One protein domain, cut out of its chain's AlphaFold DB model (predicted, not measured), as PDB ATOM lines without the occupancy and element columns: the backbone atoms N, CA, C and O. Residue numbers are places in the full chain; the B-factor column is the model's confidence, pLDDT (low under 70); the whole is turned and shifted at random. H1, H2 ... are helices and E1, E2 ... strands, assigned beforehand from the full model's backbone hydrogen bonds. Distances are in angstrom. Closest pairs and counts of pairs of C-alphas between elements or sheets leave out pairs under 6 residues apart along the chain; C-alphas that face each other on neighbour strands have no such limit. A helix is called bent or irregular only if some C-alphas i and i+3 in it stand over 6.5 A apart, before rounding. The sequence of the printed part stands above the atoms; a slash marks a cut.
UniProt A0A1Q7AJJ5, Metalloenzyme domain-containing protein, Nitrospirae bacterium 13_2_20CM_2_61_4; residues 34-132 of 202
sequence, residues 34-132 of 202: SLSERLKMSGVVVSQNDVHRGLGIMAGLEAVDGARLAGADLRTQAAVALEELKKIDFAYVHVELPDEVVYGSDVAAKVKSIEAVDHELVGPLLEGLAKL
ATOM      1  N   SER A  34      49.052   0.212 -39.977       86.62
ATOM      2  CA  SER A  34      49.030  -1.220 -39.677       86.62
ATOM      3  C   SER A  34      50.426  -1.720 -39.293       86.62
ATOM      4  O   SER A  34      51.399  -1.572 -40.045       86.62
ATOM      5  N   LEU A  35      50.532  -2.324 -38.107       86.12
ATOM      6  CA  LEU A  35      51.751  -2.976 -37.641       86.12
ATOM      7  C   LEU A  35      52.103  -4.142 -38.559       86.12
ATOM      8  O   LEU A  35      53.264  -4.271 -38.944       86.12
ATOM      9  N   SER A  36      51.108  -4.922 -38.976       87.00
ATOM     10  CA  SER A  36      51.288  -6.045 -39.894       87.00
ATOM     11  C   SER A  36      51.854  -5.610 -41.242       87.00
ATOM     12  O   SER A  36      52.792  -6.227 -41.752       87.00
ATOM     13  N   GLU A  37      51.378  -4.494 -41.797       87.69
ATOM     14  CA  GLU A  37      51.904  -3.959 -43.058       87.69
ATOM     15  C   GLU A  37      53.316  -3.391 -42.911       87.69
ATOM     16  O   GLU A  37      54.168  -3.623 -43.781       87.69
ATOM     17  N   ARG A  38      53.562  -2.647 -41.825       87.38
ATOM     18  CA  ARG A  38      54.830  -1.955 -41.556       87.38
ATOM     19  C   ARG A  38      55.950  -2.917 -41.171       87.38
ATOM     20  O   ARG A  38      57.092  -2.706 -41.570       87.38
ATOM     21  N   LEU A  39      55.637  -3.937 -40.379       87.31
ATOM     22  CA  LEU A  39      56.599  -4.888 -39.819       87.31
ATOM     23  C   LEU A  39      56.595  -6.237 -40.551       87.31
ATOM     24  O   LEU A  39      57.421  -7.087 -40.231       87.31
ATOM     25  N   LYS A  40      55.722  -6.411 -41.558       89.69
ATOM     26  CA  LYS A  40      55.598  -7.630 -42.379       89.69
ATOM     27  C   LYS A  40      55.418  -8.880 -41.519       89.69
ATOM     28  O   LYS A  40      56.168  -9.843 -41.655       89.69
ATOM     29  N   MET A  41      54.433  -8.822 -40.631       90.62
ATOM     30  CA  MET A  41      54.143  -9.869 -39.657       90.62
ATOM     31  C   MET A  41      52.636 -10.097 -39.511       90.62
ATOM     32  O   MET A  41      51.829  -9.202 -39.772       90.62
ATOM     33  N   SER A  42      52.266 -11.305 -39.103       94.62
ATOM     34  CA  SER A  42      50.902 -11.686 -38.735       94.62
ATOM     35  C   SER A  42      50.738 -11.638 -37.219       94.62
ATOM     36  O   SER A  42      51.624 -12.070 -36.479       94.62
ATOM     37  N   GLY A  43      49.625 -11.101 -36.726       95.88
ATOM     38  CA  GLY A  43      49.432 -10.984 -35.289       95.88
ATOM     39  C   GLY A  43      47.982 -10.999 -34.864       95.88
ATOM     40  O   GLY A  43      47.095 -10.706 -35.661       95.88
ATOM     41  N   VAL A  44      47.771 -11.311 -33.588       97.81
ATOM     42  CA  VAL A  44      46.446 -11.398 -32.976       97.81
ATOM     43  C   VAL A  44      46.378 -10.595 -31.683       97.81
ATOM     44  O   VAL A  44      47.359 -10.506 -30.939       97.81
ATOM     45  N   VAL A  45      45.208 -10.041 -31.383       97.81
ATOM     46  CA  VAL A  45      44.845  -9.549 -30.055       97.81
ATOM     47  C   VAL A  45      44.010 -10.588 -29.306       97.81
ATOM     48  O   VAL A  45      42.989 -11.075 -29.797       97.81
ATOM     49  N   VAL A  46      44.448 -10.900 -28.087       97.94
ATOM     50  CA  VAL A  46      43.780 -11.785 -27.127       97.94
ATOM     51  C   VAL A  46      43.380 -10.941 -25.916       97.94
ATOM     52  O   VAL A  46      44.195 -10.679 -25.029       97.94
ATOM     53  N   SER A  47      42.134 -10.473 -25.903       95.75
ATOM     54  CA  SER A  47      41.592  -9.605 -24.853       95.75
ATOM     55  C   SER A  47      40.110  -9.888 -24.634       95.75
ATOM     56  O   SER A  47      39.364  -9.999 -25.606       95.75
ATOM     57  N   GLN A  48      39.690  -9.937 -23.368       92.69
ATOM     58  CA  GLN A  48      38.273  -9.919 -22.974       92.69
ATOM     59  C   GLN A  48      37.684  -8.497 -22.975       92.69
ATOM     60  O   GLN A  48      36.471  -8.330 -23.004       92.69
ATOM     61  N   ASN A  49      38.540  -7.471 -22.965       91.62
ATOM     62  CA  ASN A  49      38.149  -6.065 -22.964       91.62
ATOM     63  C   ASN A  49      38.038  -5.532 -24.407       91.62
ATOM     64  O   ASN A  49      39.009  -5.605 -25.177       91.62
ATOM     65  N   ASP A  50      36.874  -4.970 -24.743       91.31
ATOM     66  CA  ASP A  50      36.539  -4.448 -26.074       91.31
ATOM     67  C   ASP A  50      37.415  -3.271 -26.516       91.31
ATOM     68  O   ASP A  50      37.714  -3.146 -27.706       91.31
ATOM     69  N   VAL A  51      37.884  -2.433 -25.587       91.19
ATOM     70  CA  VAL A  51      38.784  -1.313 -25.905       91.19
ATOM     71  C   VAL A  51      40.111  -1.855 -26.424       91.19
ATOM     72  O   VAL A  51      40.553  -1.490 -27.515       91.19
ATOM     73  N   HIS A  52      40.722  -2.789 -25.696       93.38
ATOM     74  CA  HIS A  52      41.991  -3.403 -26.096       93.38
ATOM     75  C   HIS A  52      41.848  -4.260 -27.356       93.38
ATOM     76  O   HIS A  52      42.732  -4.243 -28.217       93.38
ATOM     77  N   ARG A  53      40.710  -4.944 -27.512       94.81
ATOM     78  CA  ARG A  53      40.365  -5.659 -28.745       94.81
ATOM     79  C   ARG A  53      40.288  -4.699 -29.936       94.81
ATOM     80  O   ARG A  53      40.906  -4.955 -30.968       94.81
ATOM     81  N   GLY A  54      39.592  -3.573 -29.785       92.81
ATOM     82  CA  GLY A  54      39.483  -2.532 -30.806       92.81
ATOM     83  C   GLY A  54      40.832  -1.910 -31.170       92.81
ATOM     84  O   GLY A  54      41.120  -1.733 -32.354       92.81
ATOM     85  N   LEU A  55      41.692  -1.645 -30.181       92.06
ATOM     86  CA  LEU A  55      43.052  -1.140 -30.406       92.06
ATOM     87  C   LEU A  55      43.903  -2.119 -31.224       92.06
ATOM     88  O   LEU A  55      44.581  -1.693 -32.157       92.06
ATOM     89  N   GLY A  56      43.837  -3.418 -30.921       93.69
ATOM     90  CA  GLY A  56      44.527  -4.449 -31.700       93.69
ATOM     91  C   GLY A  56      44.070  -4.477 -33.160       93.69
ATOM     92  O   GLY A  56      44.906  -4.451 -34.062       93.69
ATOM     93  N   ILE A  57      42.754  -4.429 -33.391       94.06
ATOM     94  CA  ILE A  57      42.171  -4.383 -34.742       94.06
ATOM     95  C   ILE A  57      42.619  -3.121 -35.488       94.06
ATOM     96  O   ILE A  57      43.059  -3.208 -36.633       94.06
ATOM     97  N   MET A  58      42.570  -1.947 -34.848       92.12
ATOM     98  CA  MET A  58      43.057  -0.705 -35.463       92.12
ATOM     99  C   MET A  58      44.553  -0.762 -35.788       92.12
ATOM    100  O   MET A  58      44.982  -0.197 -36.790       92.12
ATOM    101  N   ALA A  59      45.348  -1.465 -34.979       91.38
ATOM    102  CA  ALA A  59      46.767  -1.689 -35.234       91.38
ATOM    103  C   ALA A  59      47.041  -2.740 -36.330       91.38
ATOM    104  O   ALA A  59      48.206  -2.993 -36.645       91.38
ATOM    105  N   GLY A  60      46.003  -3.329 -36.933       93.06
ATOM    106  CA  GLY A  60      46.106  -4.313 -38.011       93.06
ATOM    107  C   GLY A  60      46.244  -5.764 -37.546       93.06
ATOM    108  O   GLY A  60      46.600  -6.608 -38.361       93.06
ATOM    109  N   LEU A  61      45.985  -6.057 -36.268       95.38
ATOM    110  CA  LEU A  61      45.975  -7.422 -35.739       95.38
ATOM    111  C   LEU A  61      44.612  -8.083 -35.976       95.38
ATOM    112  O   LEU A  61      43.570  -7.428 -35.915       95.38
ATOM    113  N   GLU A  62      44.607  -9.398 -36.165       96.81
ATOM    114  CA  GLU A  62      43.382 -10.192 -36.070       96.81
ATOM    115  C   GLU A  62      42.887 -10.213 -34.621       96.81
ATOM    116  O   GLU A  62      43.661 -10.045 -33.682       96.81
ATOM    117  N   ALA A  63      41.594 -10.423 -34.402       97.06
ATOM    118  CA  ALA A  63      41.055 -10.581 -33.058       97.06
ATOM    119  C   ALA A  63      40.568 -12.009 -32.869       97.06
ATOM    120  O   ALA A  63      39.814 -12.516 -33.701       97.06
ATOM    121  N   VAL A  64      40.944 -12.626 -31.746       96.81
ATOM    122  CA  VAL A  64      40.362 -13.909 -31.350       96.81
ATOM    123  C   VAL A  64      38.838 -13.770 -31.261       96.81
ATOM    124  O   VAL A  64      38.309 -12.722 -30.869       96.81
ATOM    125  N   ASP A  65      38.134 -14.841 -31.634       94.31
ATOM    126  CA  ASP A  65      36.698 -14.963 -31.402       94.31
ATOM    127  C   ASP A  65      36.382 -14.750 -29.914       94.31
ATOM    128  O   ASP A  65      36.841 -15.503 -29.051       94.31
ATOM    129  N   GLY A  66      35.578 -13.726 -29.622       90.38
ATOM    130  CA  GLY A  66      35.195 -13.374 -28.259       90.38
ATOM    131  C   GLY A  66      34.518 -14.529 -27.521       90.38
ATOM    132  O   GLY A  66      34.702 -14.655 -26.315       90.38
ATOM    133  N   ALA A  67      33.831 -15.435 -28.226       92.81
ATOM    134  CA  ALA A  67      33.219 -16.615 -27.613       92.81
ATOM    135  C   ALA A  67      34.247 -17.565 -26.971       92.81
ATOM    136  O   ALA A  67      33.931 -18.229 -25.987       92.81
ATOM    137  N   ARG A  68      35.492 -17.601 -27.471       94.44
ATOM    138  CA  ARG A  68      36.588 -18.392 -26.878       94.44
ATOM    139  C   ARG A  68      37.146 -17.772 -25.598       94.44
ATOM    140  O   ARG A  68      37.848 -18.453 -24.859       94.44
ATOM    141  N   LEU A  69      36.874 -16.488 -25.368       93.19
ATOM    142  CA  LEU A  69      37.357 -15.730 -24.216       93.19
ATOM    143  C   LEU A  69      36.231 -15.354 -23.239       93.19
ATOM    144  O   LEU A  69      36.516 -14.857 -22.155       93.19
ATOM    145  N   ALA A  70      34.966 -15.582 -23.593       88.31
ATOM    146  CA  ALA A  70      33.818 -15.215 -22.775       88.31
ATOM    147  C   ALA A  70      33.817 -15.983 -21.441       88.31
ATOM    148  O   ALA A  70      33.623 -17.197 -21.415       88.31
ATOM    149  N   GLY A  71      34.042 -15.266 -20.335       83.75
ATOM    150  CA  GLY A  71      34.161 -15.867 -19.003       83.75
ATOM    151  C   GLY A  71      35.402 -16.748 -18.839       83.75
ATOM    152  O   GLY A  71      35.440 -17.586 -17.937       83.75
ATOM    153  N   ALA A  72      36.390 -16.598 -19.724       87.75
ATOM    154  CA  ALA A  72      37.617 -17.370 -19.683       87.75
ATOM    155  C   ALA A  72      38.485 -16.962 -18.489       87.75
ATOM    156  O   ALA A  72      38.632 -15.780 -18.170       87.75
ATOM    157  N   ASP A  73      39.114 -17.958 -17.871       94.88
ATOM    158  CA  ASP A  73      40.158 -17.735 -16.880       94.88
ATOM    159  C   ASP A  73      41.514 -17.420 -17.540       94.88
ATOM    160  O   ASP A  73      41.706 -17.502 -18.761       94.88
ATOM    161  N   LEU A  74      42.486 -17.062 -16.703       97.06
ATOM    162  CA  LEU A  74      43.841 -16.715 -17.124       97.06
ATOM    163  C   LEU A  74      44.529 -17.861 -17.889       97.06
ATOM    164  O   LEU A  74      45.201 -17.620 -18.894       97.06
ATOM    165  N   ARG A  75      44.312 -19.118 -17.476       97.44
ATOM    166  CA  ARG A  75      44.895 -20.298 -18.140       97.44
ATOM    167  C   ARG A  75      44.331 -20.502 -19.535       97.44
ATOM    168  O   ARG A  75      45.083 -20.802 -20.462       97.44
ATOM    169  N   THR A  76      43.024 -20.325 -19.687       96.81
ATOM    170  CA  THR A  76      42.331 -20.399 -20.972       96.81
ATOM    171  C   THR A  76      42.866 -19.323 -21.906       96.81
ATOM    172  O   THR A  76      43.210 -19.619 -23.050       96.81
ATOM    173  N   GLN A  77      43.047 -18.100 -21.407       97.12
ATOM    174  CA  GLN A  77      43.618 -17.013 -22.194       97.12
ATOM    175  C   GLN A  77      45.064 -17.302 -22.641       97.12
ATOM    176  O   GLN A  77      45.391 -17.088 -23.812       97.12
ATOM    177  N   ALA A  78      45.914 -17.849 -21.760       98.12
ATOM    178  CA  ALA A  78      47.260 -18.299 -22.133       98.12
ATOM    179  C   ALA A  78      47.223 -19.401 -23.202       98.12
ATOM    180  O   ALA A  78      47.964 -19.339 -24.185       98.12
ATOM    181  N   ALA A  79      46.358 -20.404 -23.031       98.19
ATOM    182  CA  ALA A  79      46.228 -21.519 -23.963       98.19
ATOM    183  C   ALA A  79      45.780 -21.054 -25.355       98.19
ATOM    184  O   ALA A  79      46.365 -21.473 -26.354       98.19
ATOM    185  N   VAL A  80      44.800 -20.150 -25.416       98.25
ATOM    186  CA  VAL A  80      44.329 -19.534 -26.662       98.25
ATOM    187  C   VAL A  80      45.458 -18.759 -27.340       98.25
ATOM    188  O   VAL A  80      45.713 -18.981 -28.521       98.25
ATOM    189  N   ALA A  81      46.191 -17.918 -26.604       98.25
ATOM    190  CA  ALA A  81      47.321 -17.174 -27.164       98.25
ATOM    191  C   ALA A  81      48.401 -18.103 -27.745       98.25
ATOM    192  O   ALA A  81      48.895 -17.870 -28.847       98.25
ATOM    193  N   LEU A  82      48.738 -19.187 -27.041       98.44
ATOM    194  CA  LEU A  82      49.694 -20.193 -27.514       98.44
ATOM    195  C   LEU A  82      49.182 -20.990 -28.716       98.44
ATOM    196  O   LEU A  82      49.984 -21.431 -29.538       98.44
ATOM    197  N   GLU A  83      47.874 -21.225 -28.818       98.12
ATOM    198  CA  GLU A  83      47.280 -21.872 -29.984       98.12
ATOM    199  C   GLU A  83      47.395 -20.986 -31.226       98.12
ATOM    200  O   GLU A  83      47.784 -21.481 -32.287       98.12
ATOM    201  N   GLU A  84      47.108 -19.692 -31.083       98.12
ATOM    202  CA  GLU A  84      47.263 -18.727 -32.172       98.12
ATOM    203  C   GLU A  84      48.727 -18.617 -32.599       98.12
ATOM    204  O   GLU A  84      49.026 -18.780 -33.778       98.12
ATOM    205  N   LEU A  85      49.661 -18.477 -31.651       97.56
ATOM    206  CA  LEU A  85      51.108 -18.367 -31.911       97.56
ATOM    207  C   LEU A  85      51.732 -19.566 -32.648       97.56
ATOM    208  O   LEU A  85      52.868 -19.479 -33.101       97.56
ATOM    209  N   LYS A  86      51.022 -20.690 -32.806       97.00
ATOM    210  CA  LYS A  86      51.458 -21.782 -33.700       97.00
ATOM    211  C   LYS A  86      51.297 -21.439 -35.184       97.00
ATOM    212  O   LYS A  86      51.870 -22.125 -36.026       97.00
ATOM    213  N   LYS A  87      50.455 -20.455 -35.497       96.00
ATOM    214  CA  LYS A  87      49.990 -20.105 -36.846       96.00
ATOM    215  C   LYS A  87      50.432 -18.696 -37.258       96.00
ATOM    216  O   LYS A  87      50.517 -18.431 -38.452       96.00
ATOM    217  N   ILE A  88      50.700 -17.822 -36.287       95.31
ATOM    218  CA  ILE A  88      51.050 -16.408 -36.487       95.31
ATOM    219  C   ILE A  88      52.338 -16.025 -35.751       95.31
ATOM    220  O   ILE A  88      52.818 -16.758 -34.888       95.31
ATOM    221  N   ASP A  89      52.854 -14.831 -36.033       94.38
ATOM    222  CA  ASP A  89      54.150 -14.368 -35.523       94.38
ATOM    223  C   ASP A  89      54.072 -13.657 -34.157       94.38
ATOM    224  O   ASP A  89      55.091 -13.488 -33.483       94.38
ATOM    225  N   PHE A  90      52.891 -13.178 -33.753       95.69
ATOM    226  CA  PHE A  90      52.741 -12.300 -32.587       95.69
ATOM    227  C   PHE A  90      51.371 -12.394 -31.927       95.69
ATOM    228  O   PHE A  90      50.339 -12.397 -32.593       95.69
ATOM    229  N   ALA A  91      51.362 -12.336 -30.598       97.06
ATOM    230  CA  ALA A  91      50.149 -12.193 -29.813       97.06
ATOM    231  C   ALA A  91      50.281 -11.005 -28.859       97.06
ATOM    232  O   ALA A  91      51.208 -10.941 -28.049       97.06
ATOM    233  N   TYR A  92      49.324 -10.085 -28.935       96.62
ATOM    234  CA  TYR A  92      49.086  -9.077 -27.914       96.62
ATOM    235  C   TYR A  92      48.051  -9.619 -26.926       96.62
ATOM    236  O   TYR A  92      46.870  -9.722 -27.252       96.62
ATOM    237  N   VAL A  93      48.502  -9.990 -25.728       97.25
ATOM    238  CA  VAL A  93      47.646 -10.525 -24.662       97.25
ATOM    239  C   VAL A  93      47.395  -9.421 -23.640       97.25
ATOM    240  O   VAL A  93      48.342  -8.923 -23.033       97.25
ATOM    241  N   HIS A  94      46.135  -9.032 -23.464       95.75
ATOM    242  CA  HIS A  94      45.729  -8.013 -22.497       95.75
ATOM    243  C   HIS A  94      45.006  -8.647 -21.309       95.75
ATOM    244  O   HIS A  94      44.112  -9.470 -21.497       95.75
ATOM    245  N   VAL A  95      45.364  -8.233 -20.098       93.25
ATOM    246  CA  VAL A  95      44.792  -8.738 -18.850       93.25
ATOM    247  C   VAL A  95      44.457  -7.554 -17.975       93.25
ATOM    248  O   VAL A  95      45.285  -6.665 -17.794       93.25
ATOM    249  N   GLU A  96      43.273  -7.601 -17.393       89.81
ATOM    250  CA  GLU A  96      42.787  -6.625 -16.436       89.81
ATOM    251  C   GLU A  96      42.377  -7.378 -15.175       89.81
ATOM    252  O   GLU A  96      41.756  -8.441 -15.247       89.81
ATOM    253  N   LEU A  97      42.798  -6.871 -14.019       89.31
ATOM    254  CA  LEU A  97      42.322  -7.397 -12.746       89.31
ATOM    255  C   LEU A  97      40.917  -6.840 -12.472       89.31
ATOM    256  O   LEU A  97      40.632  -5.732 -12.916       89.31
ATOM    257  N   PRO A  98      40.061  -7.550 -11.714       88.56
ATOM    258  CA  PRO A  98      38.735  -7.040 -11.365       88.56
ATOM    259  C   PRO A  98      38.797  -5.654 -10.708       88.56
ATOM    260  O   PRO A  98      39.684  -5.403  -9.884       88.56
ATOM    261  N   ASP A  99      37.837  -4.780 -11.016       87.50
ATOM    262  CA  ASP A  99      37.767  -3.409 -10.489       87.50
ATOM    263  C   ASP A  99      37.799  -3.378  -8.958       87.50
ATOM    264  O   ASP A  99      38.466  -2.536  -8.352       87.50
ATOM    265  N   GLU A 100      37.142  -4.340  -8.307       87.69
ATOM    266  CA  GLU A 100      37.127  -4.463  -6.849       87.69
ATOM    267  C   GLU A 100      38.521  -4.746  -6.280       87.69
ATOM    268  O   GLU A 100      38.809  -4.376  -5.146       87.69
ATOM    269  N   VAL A 101      39.401  -5.381  -7.056       89.81
ATOM    270  CA  VAL A 101      40.795  -5.639  -6.682       89.81
ATOM    271  C   VAL A 101      41.674  -4.433  -7.001       89.81
ATOM    272  O   VAL A 101      42.517  -4.052  -6.186       89.81
ATOM    273  N   VAL A 102      41.502  -3.824  -8.177       84.81
ATOM    274  CA  VAL A 102      42.305  -2.670  -8.617       84.81
ATOM    275  C   VAL A 102      42.045  -1.463  -7.717       84.81
ATOM    276  O   VAL A 102      42.991  -0.905  -7.148       84.81
ATOM    277  N   TYR A 103      40.774  -1.109  -7.533       85.06
ATOM    278  CA  TYR A 103      40.328   0.069  -6.786       85.06
ATOM    279  C   TYR A 103      39.997  -0.218  -5.317       85.06
ATOM    280  O   TYR A 103      39.830   0.719  -4.532       85.06
ATOM    281  N   GLY A 104      39.918  -1.490  -4.920       84.12
ATOM    282  CA  GLY A 104      39.692  -1.875  -3.532       84.12
ATOM    283  C   GLY A 104      40.892  -1.632  -2.618       84.12
ATOM    284  O   GLY A 104      42.040  -1.479  -3.043       84.12
ATOM    285  N   SER A 105      40.612  -1.626  -1.316       88.75
ATOM    286  CA  SER A 105      41.611  -1.479  -0.251       88.75
ATOM    287  C   SER A 105      42.169  -2.812   0.263       88.75
ATOM    288  O   SER A 105      43.080  -2.805   1.093       88.75
ATOM    289  N   ASP A 106      41.657  -3.953  -0.215       92.25
ATOM    290  CA  ASP A 106      42.136  -5.279   0.179       92.25
ATOM    291  C   ASP A 106      43.466  -5.614  -0.513       92.25
ATOM    292  O   ASP A 106      43.536  -6.093  -1.649       92.25
ATOM    293  N   VAL A 107      44.552  -5.366   0.215       91.94
ATOM    294  CA  VAL A 107      45.915  -5.661  -0.233       91.94
ATOM    295  C   VAL A 107      46.129  -7.161  -0.452       91.94
ATOM    296  O   VAL A 107      46.831  -7.535  -1.390       91.94
ATOM    297  N   ALA A 108      45.529  -8.031   0.366       94.75
ATOM    298  CA  ALA A 108      45.708  -9.475   0.233       94.75
ATOM    299  C   ALA A 108      45.044  -9.994  -1.049       94.75
ATOM    300  O   ALA A 108      45.643 -10.796  -1.770       94.75
ATOM    301  N   ALA A 109      43.855  -9.483  -1.383       93.94
ATOM    302  CA  ALA A 109      43.197  -9.774  -2.655       93.94
ATOM    303  C   ALA A 109      44.030  -9.300  -3.857       93.94
ATOM    304  O   ALA A 109      44.163 -10.032  -4.842       93.94
ATOM    305  N   LYS A 110      44.650  -8.115  -3.765       91.94
ATOM    306  CA  LYS A 110      45.537  -7.579  -4.811       91.94
ATOM    307  C   LYS A 110      46.783  -8.436  -5.015       91.94
ATOM    308  O   LYS A 110      47.066  -8.818  -6.148       91.94
ATOM    309  N   VAL A 111      47.476  -8.803  -3.935       94.25
ATOM    310  CA  VAL A 111      48.641  -9.703  -3.993       94.25
ATOM    311  C   VAL A 111      48.255 -11.043  -4.614       94.25
ATOM    312  O   VAL A 111      48.869 -11.450  -5.596       94.25
ATOM    313  N   LYS A 112      47.180 -11.675  -4.128       96.81
ATOM    314  CA  LYS A 112      46.697 -12.957  -4.657       96.81
ATOM    315  C   LYS A 112      46.363 -12.887  -6.151       96.81
ATOM    316  O   LYS A 112      46.611 -13.838  -6.884       96.81
ATOM    317  N   SER A 113      45.804 -11.770  -6.610       95.00
ATOM    318  CA  SER A 113      45.453 -11.587  -8.024       95.00
ATOM    319  C   SER A 113      46.691 -11.417  -8.908       95.00
ATOM    320  O   SER A 113      46.739 -11.975 -10.001       95.00
ATOM    321  N   ILE A 114      47.722 -10.713  -8.427       94.25
ATOM    322  CA  ILE A 114      49.017 -10.608  -9.120       94.25
ATOM    323  C   ILE A 114      49.702 -11.982  -9.189       94.25
ATOM    324  O   ILE A 114      50.190 -12.369 -10.249       94.25
ATOM    325  N   GLU A 115      49.692 -12.743  -8.092       96.94
ATOM    326  CA  GLU A 115      50.219 -14.116  -8.052       96.94
ATOM    327  C   GLU A 115      49.469 -15.046  -9.014       96.94
ATOM    328  O   GLU A 115      50.091 -15.863  -9.692       96.94
ATOM    329  N   ALA A 116      48.144 -14.899  -9.127       97.50
ATOM    330  CA  ALA A 116      47.350 -15.641 -10.101       97.50
ATOM    331  C   ALA A 116      47.753 -15.290 -11.541       97.50
ATOM    332  O   ALA A 116      47.948 -16.196 -12.344       97.50
ATOM    333  N   VAL A 117      47.961 -14.012 -11.877       96.69
ATOM    334  CA  VAL A 117      48.470 -13.617 -13.207       96.69
ATOM    335  C   VAL A 117      49.832 -14.248 -13.492       96.69
ATOM    336  O   VAL A 117      50.034 -14.802 -14.577       96.69
ATOM    337  N   ASP A 118      50.754 -14.221 -12.531       96.44
ATOM    338  CA  ASP A 118      52.073 -14.832 -12.697       96.44
ATOM    339  C   ASP A 118      51.975 -16.353 -12.924       96.44
ATOM    340  O   ASP A 118      52.493 -16.879 -13.911       96.44
ATOM    341  N   HIS A 119      51.235 -17.062 -12.072       98.06
ATOM    342  CA  HIS A 119      51.166 -18.525 -12.085       98.06
ATOM    343  C   HIS A 119      50.231 -19.110 -13.158       98.06
ATOM    344  O   HIS A 119      50.456 -20.219 -13.651       98.06
ATOM    345  N   GLU A 120      49.154 -18.412 -13.508       98.25
ATOM    346  CA  GLU A 120      48.095 -18.932 -14.382       98.25
ATOM    347  C   GLU A 120      48.152 -18.386 -15.803       98.25
ATOM    348  O   GLU A 120      47.630 -19.031 -16.710       98.25
ATOM    349  N   LEU A 121      48.822 -17.254 -16.025       97.56
ATOM    350  CA  LEU A 121      49.012 -16.699 -17.361       97.56
ATOM    351  C   LEU A 121      50.486 -16.677 -17.762       97.56
ATOM    352  O   LEU A 121      50.858 -17.308 -18.752       97.56
ATOM    353  N   VAL A 122      51.332 -15.962 -17.013       97.06
ATOM    354  CA  VAL A 122      52.732 -15.730 -17.407       97.06
ATOM    355  C   VAL A 122      53.521 -17.039 -17.421       97.06
ATOM    356  O   VAL A 122      54.186 -17.333 -18.413       97.06
ATOM    357  N   GLY A 123      53.405 -17.855 -16.372       97.44
ATOM    358  CA  GLY A 123      54.030 -19.176 -16.282       97.44
ATOM    359  C   GLY A 123      53.666 -20.078 -17.468       97.44
ATOM    360  O   GLY A 123      54.563 -20.469 -18.221       97.44
ATOM    361  N   PRO A 124      52.370 -20.351 -17.717       98.38
ATOM    362  CA  PRO A 124      51.932 -21.141 -18.865       98.38
ATOM    363  C   PRO A 124      52.380 -20.578 -20.218       98.38
ATOM    364  O   PRO A 124      52.786 -21.355 -21.084       98.38
ATOM    365  N   LEU A 125      52.373 -19.251 -20.408       98.19
ATOM    366  CA  LEU A 125      52.905 -18.622 -21.621       98.19
ATOM    367  C   LEU A 125      54.400 -18.910 -21.793       98.19
ATOM    368  O   LEU A 125      54.815 -19.307 -22.880       98.19
ATOM    369  N   LEU A 126      55.210 -18.760 -20.745       96.62
ATOM    370  CA  LEU A 126      56.649 -19.042 -20.798       96.62
ATOM    371  C   LEU A 126      56.933 -20.517 -21.109       96.62
ATOM    372  O   LEU A 126      57.775 -20.818 -21.958       96.62
ATOM    373  N   GLU A 127      56.220 -21.437 -20.459       97.19
ATOM    374  CA  GLU A 127      56.343 -22.876 -20.714       97.19
ATOM    375  C   GLU A 127      55.915 -23.252 -22.136       97.19
ATOM    376  O   GLU A 127      56.552 -24.083 -22.786       97.19
ATOM    377  N   GLY A 128      54.826 -22.658 -22.622       97.62
ATOM    378  CA  GLY A 128      54.315 -22.879 -23.968       97.62
ATOM    379  C   GLY A 128      55.252 -22.334 -25.040       97.62
ATOM    380  O   GLY A 128      55.604 -23.058 -25.969       97.62
ATOM    381  N   LEU A 129      55.722 -21.095 -24.883       96.69
ATOM    382  CA  LEU A 129      56.666 -20.452 -25.799       96.69
ATOM    383  C   LEU A 129      57.982 -21.227 -25.900       96.69
ATOM    384  O   LEU A 129      58.500 -21.411 -26.999       96.69
ATOM    385  N   ALA A 130      58.492 -21.758 -24.783       95.25
ATOM    386  CA  ALA A 130      59.684 -22.604 -24.788       95.25
ATOM    387  C   ALA A 130      59.524 -23.861 -25.666       95.25
ATOM    388  O   ALA A 130      60.499 -24.316 -26.261       95.25
ATOM    389  N   LYS A 131      58.301 -24.399 -25.787       96.62
ATOM    390  CA  LYS A 131      57.983 -25.546 -26.658       96.62
ATOM    391  C   LYS A 131      57.814 -25.148 -28.128       96.62
ATOM    392  O   LYS A 131      57.983 -25.999 -28.995       96.62
ATOM    393  N   LEU A 132      57.474 -23.887 -28.411       95.06
ATOM    394  CA  LEU A 132      57.332 -23.359 -29.774       95.06
ATOM    395  C   LEU A 132      58.676 -22.945 -30.400       95.06
ATOM    396  O   LEU A 132      58.767 -22.833 -31.619       95.06
TER     397      LEU A 132
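This is residues 34 to 132 of the 202 residues of the protein "Metalloenzyme domain-containing protein" of Nitrospirae bacterium 13_2_20CM_2_61_4 (UniProt A0A1Q7AJJ5). A ribbon of two short parallel strands, E1 and E2, lies between two helices, H2 and H3, and a long helix, H5, packs along H3 and reaches well past the ribbon. The chain leaving E2 runs out to small H4 beside the first part of H5, with residues 103 to 108 sticking out there; small H1 sits at the opposite end of the long axis. The 99 printed residues hold five named helices and two named strands, in the order H1 E1 H2 H3 E2 H4 H5, mostly helix. The whole is compact, with a radius of gyration of the C-alphas of 14.5 A, and spans 44 by 30 by 24 A.

E1, residues 43 to 46, and E2, residues 90 to 93, are parallel neighbours, their directions 16 degrees apart. N 44 and O 90 are 3.0 A apart and N 92 and O 44 are 2.8 A apart, both within hydrogen-bond range. Residues 44 to 45 of E1 also pair, parallel, with residues 62 to 63. With H2, residues 50 to 58, and H3, residues 74 to 84, the strands form a strand-helix-strand unit, two parallel neighbour strands with helices between them along the chain. The closest C-alphas of E1 and H2 are those of Val 45 and Gly 56, 5.4 A apart; those of H3 and E2 are Ala 81 and Ala 91, 6.3 A apart. H2 and H3 are apart. H5, residues 107 to 132, touches H3 at a shallow tilt of 24 degrees, the same way, with the C-alphas of Arg 75 and Glu 120 closest at 5.1 A. H5 and E2 are apart. H4, residues 99 to 102, touches H5, which touches it with its residues 109 to 113 alone; the closest C-alphas of the two are those of Val 101 and Lys 110, 5.5 A apart. H1, residues 35 to 39, touches no helix; its closest C-alpha pair with E1 is Ser 36 and Gly 43, 7.0 A. Every O i to N i+4 pair is within hydrogen-bond range in H1, H2 and H3, and 20 of 22 are in H5; H4 is too short for such a pair.

E1 measures 10.0 A, from C-alpha 43 at (49.432, -10.984, -35.289), and E2 9.6 A. H2 measures 12.0 A, H3 15.6 A and H5 36.3 A, ending at C-alpha 132 at (57.332, -23.359, -29.774). H5 is neither bent nor irregular, but only just: C-alphas 120 and 123 are 6.2 A apart. H1 is 5.6 A long and H4 5.0 A.

The two C-alphas farthest apart are those of Lys 40 and Ser 105, 44.8 A. The printed part has no cut. The link from H2 to H3, residues 59 to 73, is long; the other links are tight. Mean pLDDT of the printed part is 93.9, and no printed residue is under 70.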